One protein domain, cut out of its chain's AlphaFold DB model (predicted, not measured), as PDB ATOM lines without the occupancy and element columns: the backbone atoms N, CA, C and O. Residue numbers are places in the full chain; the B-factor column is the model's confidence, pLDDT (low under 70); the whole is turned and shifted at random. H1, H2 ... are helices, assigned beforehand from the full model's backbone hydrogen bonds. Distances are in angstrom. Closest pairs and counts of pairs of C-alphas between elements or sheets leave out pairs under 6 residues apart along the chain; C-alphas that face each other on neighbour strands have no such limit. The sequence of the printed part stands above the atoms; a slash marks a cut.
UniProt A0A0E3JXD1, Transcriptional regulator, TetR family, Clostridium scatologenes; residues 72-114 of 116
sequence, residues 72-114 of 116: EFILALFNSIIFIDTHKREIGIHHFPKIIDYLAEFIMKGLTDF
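Overview. This is residues 72 to 114 of the 116 residues of the protein "Transcriptional regulator, TetR family" of Clostridium scatologenes (UniProt A0A0E3JXD1). Two long helices, H1 and H3, run side by side in opposite ways like the legs of a narrow U, and the short helix H2 sits in the turn that joins them at one end. The legs touch along part of their length, with residues 77 to 81 of H1 and 100 to 107 of H3, and H2 at the turn touches neither leg but is near H3. The printed part has 43 residues with three named helices in the order H1, H2, H3 and no named strand; its class is all helix. It is flat, spanning 32 by 19 by 9 A, and only just loose, close to compact, with a radius of gyration of the C-alphas of 11.2 A.

Arrangement. H1, residues 72 to 85, is followed by a tight link of 2 residues to H2, residues 88 to 91. H1 and H2 meet only through their link. A tight link of 4 residues then joins H2 to H3, residues 96 to 112. H2 and H3 are close but not clearly touching; their closest C-alphas, those of Lys 88 and Phe 96, are 6.3 A apart. H3 touches H1, with residues 77 to 81 of H1 and 100 to 107 of H3 alone; the closest C-alphas, those of Ile 81 and Ile 100, are 6.9 A apart. Their lines stand at a shallow tilt of 11 degrees, opposite ways. Each O i to N i+4 pair is within hydrogen-bond range in H3, and 8 of 10 are in H1, while H2 is too short for such a pair.

Along the chain. H1 begins at C-alpha 72, at (86.300, 5.606, 24.014), and is 20.4 A long from first to last C-alpha. H2 has four residues and measures 5.1 A, starting from C-alpha 88 at (80.813, 29.862, 20.926). H3, the longest helix with 17 residues, measures 24.0 A and ends at C-alpha 112, at (97.132, 9.996, 12.419).

Size, cuts and confidence. The two C-alphas farthest apart, those of Arg 89 and Phe 114, are 32.9 A apart. The printed part has no cut, and both links are tight. The mean pLDDT of the printed part is 92.0, and residue 114 is under 70.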
ATOM      1  N   GLU A  72      87.035   4.701  23.128       93.75
ATOM      2  CA  GLU A  72      86.300   5.606  24.014       93.75
ATOM      3  C   GLU A  72      87.028   6.946  24.152       93.75
ATOM      4  O   GLU A  72      86.415   8.004  24.014       93.75
ATOM      5  N   PHE A  73      88.351   6.914  24.303       93.62
ATOM      6  CA  PHE A  73      89.192   8.103  24.349       93.62
ATOM      7  C   PHE A  73      89.184   8.866  23.020       93.62
ATOM      8  O   PHE A  73      89.051  10.092  23.004       93.62
ATOM      9  N   ILE A  74      89.274   8.155  21.889       92.19
ATOM     10  CA  ILE A  74      89.179   8.772  20.555       92.19
ATOM     11  C   ILE A  74      87.826   9.478  20.394       92.19
ATOM     12  O   ILE A  74      87.780  10.627  19.955       92.19
ATOM     13  N   LEU A  75      86.727   8.834  20.793       92.25
ATOM     14  CA  LEU A  75      85.405   9.456  20.783       92.25
ATOM     15  C   LEU A  75      85.325  10.667  21.719       92.25
ATOM     16  O   LEU A  75      84.755  11.688  21.336       92.25
ATOM     17  N   ALA A  76      85.910  10.586  22.915       95.44
ATOM     18  CA  ALA A  76      85.941  11.694  23.864       95.44
ATOM     19  C   ALA A  76      86.666  12.924  23.289       95.44
ATOM     20  O   ALA A  76      86.181  14.047  23.449       95.44
ATOM     21  N   LEU A  77      87.766  12.726  22.550       94.38
ATOM     22  CA  LEU A  77      88.460  13.808  21.841       94.38
ATOM     23  C   LEU A  77      87.547  14.509  20.830       94.38
ATOM     24  O   LEU A  77      87.464  15.736  20.841       94.38
ATOM     25  N   PHE A  78      86.813  13.769  19.997       92.62
ATOM     26  CA  PHE A  78      85.877  14.382  19.046       92.62
ATOM     27  C   PHE A  78      84.680  15.040  19.741       92.62
ATOM     28  O   PHE A  78      84.282  16.142  19.365       92.62
ATOM     29  N   ASN A  79      84.146  14.421  20.795       93.94
ATOM     30  CA  ASN A  79      83.053  14.991  21.585       93.94
ATOM     31  C   ASN A  79      83.450  16.316  22.250       93.94
ATOM     32  O   ASN A  79      82.597  17.187  22.424       93.94
ATOM     33  N   SER A  80      84.734  16.512  22.569       94.31
ATOM     34  CA  SER A  80      85.216  17.788  23.106       94.31
ATOM     35  C   SER A  80      84.964  18.962  22.149       94.31
ATOM     36  O   SER A  80      84.571  20.036  22.597       94.31
ATOM     37  N   ILE A  81      85.072  18.743  20.831       93.00
ATOM     38  CA  ILE A  81      84.781  19.753  19.802       93.00
ATOM     39  C   ILE A  81      83.302  20.164  19.858       93.00
ATOM     40  O   ILE A  81      82.977  21.347  19.779       93.00
ATOM     41  N   ILE A  82      82.404  19.192  20.049       89.81
ATOM     42  CA  ILE A  82      80.958  19.432  20.175       89.81
ATOM     43  C   ILE A  82      80.667  20.254  21.435       89.81
ATOM     44  O   ILE A  82      79.866  21.185  21.402       89.81
ATOM     45  N   PHE A  83      81.345  19.956  22.544       92.31
ATOM     46  CA  PHE A  83      81.165  20.703  23.787       92.31
ATOM     47  C   PHE A  83      81.639  22.158  23.662       92.31
ATOM     48  O   PHE A  83      81.023  23.066  24.221       92.31
ATOM     49  N   ILE A  84      82.691  22.404  22.879       90.88
ATOM     50  CA  ILE A  84      83.205  23.749  22.592       90.88
ATOM     51  C   ILE A  84      82.168  24.611  21.847       90.88
ATOM     52  O   ILE A  84      82.094  25.813  22.103       90.88
ATOM     53  N   ASP A  85      81.304  24.021  21.012       90.19
ATOM     54  CA  ASP A  85      80.209  24.740  20.330       90.19
ATOM     55  C   ASP A  85      79.231  25.417  21.291       90.19
ATOM     56  O   ASP A  85      78.766  26.531  21.034       90.19
ATOM     57  N   THR A  86      79.028  24.834  22.472       93.00
ATOM     58  CA  THR A  86      78.169  25.434  23.502       93.00
ATOM     59  C   THR A  86      78.732  26.742  24.081       93.00
ATOM     60  O   THR A  86      77.964  27.553  24.594       93.00
ATOM     61  N   HIS A  87      80.041  26.994  23.924       93.94
ATOM     62  CA  HIS A  87      80.761  28.182  24.413       93.94
ATOM     63  C   HIS A  87      81.181  29.137  23.274       93.94
ATOM     64  O   HIS A  87      82.118  29.934  23.385       93.94
ATOM     65  N   LYS A  88      80.504  29.060  22.122       93.81
ATOM     66  CA  LYS A  88      80.813  29.862  20.926       93.81
ATOM     67  C   LYS A  88      80.786  31.377  21.162       93.81
ATOM     68  O   LYS A  88      81.500  32.118  20.481       93.81
ATOM     69  N   ARG A  89      79.948  31.858  22.087       93.50
ATOM     70  CA  ARG A  89      79.805  33.298  22.364       93.50
ATOM     71  C   ARG A  89      81.029  33.845  23.091       93.50
ATOM     72  O   ARG A  89      81.492  34.926  22.749       93.50
ATOM     73  N   GLU A  90      81.561  33.071  24.024       95.06
ATOM     74  CA  GLU A  90      82.746  33.362  24.824       95.06
ATOM     75  C   GLU A  90      84.024  33.317  23.971       95.06
ATOM     76  O   GLU A  90      84.931  34.118  24.168       95.06
ATOM     77  N   ILE A  91      84.075  32.412  22.987       91.00
ATOM     78  CA  ILE A  91      85.215  32.240  22.066       91.00
ATOM     79  C   ILE A  91      85.247  33.319  20.970       91.00
ATOM     80  O   ILE A  91      86.314  33.691  20.481       91.00
ATOM     81  N   GLY A  92      84.080  33.829  20.575       94.19
ATOM     82  CA  GLY A  92      83.933  34.829  19.521       94.19
ATOM     83  C   GLY A  92      83.365  34.236  18.232       94.19
ATOM     84  O   GLY A  92      84.028  33.504  17.495       94.19
ATOM     85  N   ILE A  93      82.130  34.632  17.917       92.56
ATOM     86  CA  ILE A  93      81.304  34.065  16.839       92.56
ATOM     87  C   ILE A  93      81.988  34.123  15.465       92.56
ATOM     88  O   ILE A  93      81.840  33.193  14.674       92.56
ATOM     89  N   HIS A  94      82.741  35.191  15.183       94.44
ATOM     90  CA  HIS A  94      83.400  35.393  13.888       94.44
ATOM     91  C   HIS A  94      84.594  34.459  13.660       94.44
ATOM     92  O   HIS A  94      84.837  34.044  12.530       94.44
ATOM     93  N   HIS A  95      85.334  34.116  14.716       92.25
ATOM     94  CA  HIS A  95      86.509  33.244  14.622       92.25
ATOM     95  C   HIS A  95      86.166  31.772  14.838       92.25
ATOM     96  O   HIS A  95      86.898  30.898  14.374       92.25
ATOM     97  N   PHE A  96      85.039  31.503  15.496       94.50
ATOM     98  CA  PHE A  96      84.627  30.171  15.908       94.50
ATOM     99  C   PHE A  96      84.641  29.106  14.791       94.50
ATOM    100  O   PHE A  96      85.236  28.055  15.026       94.50
ATOM    101  N   PRO A  97      84.094  29.336  13.576       93.19
ATOM    102  CA  PRO A  97      84.123  28.318  12.520       93.19
ATOM    103  C   PRO A  97      85.550  27.872  12.180       93.19
ATOM    104  O   PRO A  97      85.847  26.683  12.155       93.19
ATOM    105  N   LYS A  98      86.465  28.839  12.038       95.19
ATOM    106  CA  LYS A  98      87.869  28.571  11.720       95.19
ATOM    107  C   LYS A  98      88.589  27.853  12.866       95.19
ATOM    108  O   LYS A  98      89.467  27.034  12.624       95.19
ATOM    109  N   ILE A  99      88.236  28.166  14.114       94.88
ATOM    110  CA  ILE A  99      88.794  27.498  15.297       94.88
ATOM    111  C   ILE A  99      88.400  26.020  15.312       94.88
ATOM    112  O   ILE A  99      89.267  25.181  15.534       94.88
ATOM    113  N   ILE A 100      87.135  25.692  15.042       94.56
ATOM    114  CA  ILE A 100      86.675  24.298  14.992       94.56
ATOM    115  C   ILE A 100      87.387  23.519  13.887       94.56
ATOM    116  O   ILE A 100      87.841  22.407  14.149       94.56
ATOM    117  N   ASP A 101      87.565  24.116  12.706       94.12
ATOM    118  CA  ASP A 101      88.317  23.487  11.614       94.12
ATOM    119  C   ASP A 101      89.757  23.161  12.040       94.12
ATOM    120  O   ASP A 101      90.212  22.029  11.872       94.12
ATOM    121  N   TYR A 102      90.458  24.115  12.666       96.19
ATOM    122  CA  TYR A 102      91.816  23.878  13.165       96.19
ATOM    123  C   TYR A 102      91.866  22.848  14.299       96.19
ATOM    124  O   TYR A 102      92.775  22.024  14.328       96.19
ATOM    125  N   LEU A 103      90.907  22.858  15.229       94.81
ATOM    126  CA  LEU A 103      90.848  21.874  16.313       94.81
ATOM    127  C   LEU A 103      90.607  20.462  15.776       94.81
ATOM    128  O   LEU A 103      91.298  19.528  16.185       94.81
ATOM    129  N   ALA A 104      89.675  20.311  14.833       93.88
ATOM    130  CA  ALA A 104      89.436  19.047  14.151       93.88
ATOM    131  C   ALA A 104      90.689  18.584  13.394       93.88
ATOM    132  O   ALA A 104      91.071  17.421  13.502       93.88
ATOM    133  N   GLU A 105      91.371  19.488  12.686       93.88
ATOM    134  CA  GLU A 105      92.624  19.190  11.989       93.88
ATOM    135  C   GLU A 105      93.726  18.731  12.957       93.88
ATOM    136  O   GLU A 105      94.395  17.732  12.689       93.88
ATOM    137  N   PHE A 106      93.910  19.412  14.091       93.94
ATOM    138  CA  PHE A 106      94.913  19.041  15.092       93.94
ATOM    139  C   PHE A 106      94.605  17.705  15.761       93.94
ATOM    140  O   PHE A 106      95.520  16.904  15.939       93.94
ATOM    141  N   ILE A 107      93.338  17.437  16.091       93.12
ATOM    142  CA  ILE A 107      92.918  16.139  16.631       93.12
ATOM    143  C   ILE A 107      93.178  15.045  15.596       93.12
ATOM    144  O   ILE A 107      93.818  14.047  15.917       93.12
ATOM    145  N   MET A 108      92.768  15.250  14.343       90.62
ATOM    146  CA  MET A 108      93.004  14.288  13.266       90.62
ATOM    147  C   MET A 108      94.497  14.015  13.070       90.62
ATOM    148  O   MET A 108      94.901  12.861  13.146       90.62
ATOM    149  N   LYS A 109      95.330  15.051  12.908       89.25
ATOM    150  CA  LYS A 109      96.788  14.899  12.766       89.25
ATOM    151  C   LYS A 109      97.426  14.243  13.986       89.25
ATOM    152  O   LYS A 109      98.273  13.373  13.837       89.25
ATOM    153  N   GLY A 110      97.010  14.611  15.198       88.38
ATOM    154  CA  GLY A 110      97.511  14.006  16.434       88.38
ATOM    155  C   GLY A 110      97.150  12.524  16.568       88.38
ATOM    156  O   GLY A 110      97.910  11.752  17.153       88.38
ATOM    157  N   LEU A 111      96.014  12.116  15.998       88.25
ATOM    158  CA  LEU A 111      95.613  10.719  15.897       88.25
ATOM    159  C   LEU A 111      96.333   9.991  14.757       88.25
ATOM    160  O   LEU A 111      96.588   8.797  14.906       88.25
ATOM    161  N   THR A 112      96.659  10.661  13.645       85.75
ATOM    162  CA  THR A 112      97.132   9.996  12.419       85.75
ATOM    163  C   THR A 112      98.625  10.032  12.158       85.75
ATOM    164  O   THR A 112      99.158   9.083  11.582       85.75
ATOM    165  N   ASP A 113      99.302  11.086  12.596       82.75
ATOM    166  CA  ASP A 113     100.706  11.365  12.279       82.75
ATOM    167  C   ASP A 113     101.620  11.033  13.472       82.75
ATOM    168  O   ASP A 113     102.749  11.514  13.573       82.75
ATOM    169  N   PHE A 114     101.123  10.218  14.407       68.12
ATOM    170  CA  PHE A 114     101.855   9.834  15.605       68.12
ATOM    171  C   PHE A 114     103.100   8.999  15.247       68.12
ATOM    172  O   PHE A 114     102.983   8.015  14.504       68.12
TER     173      PHE A 114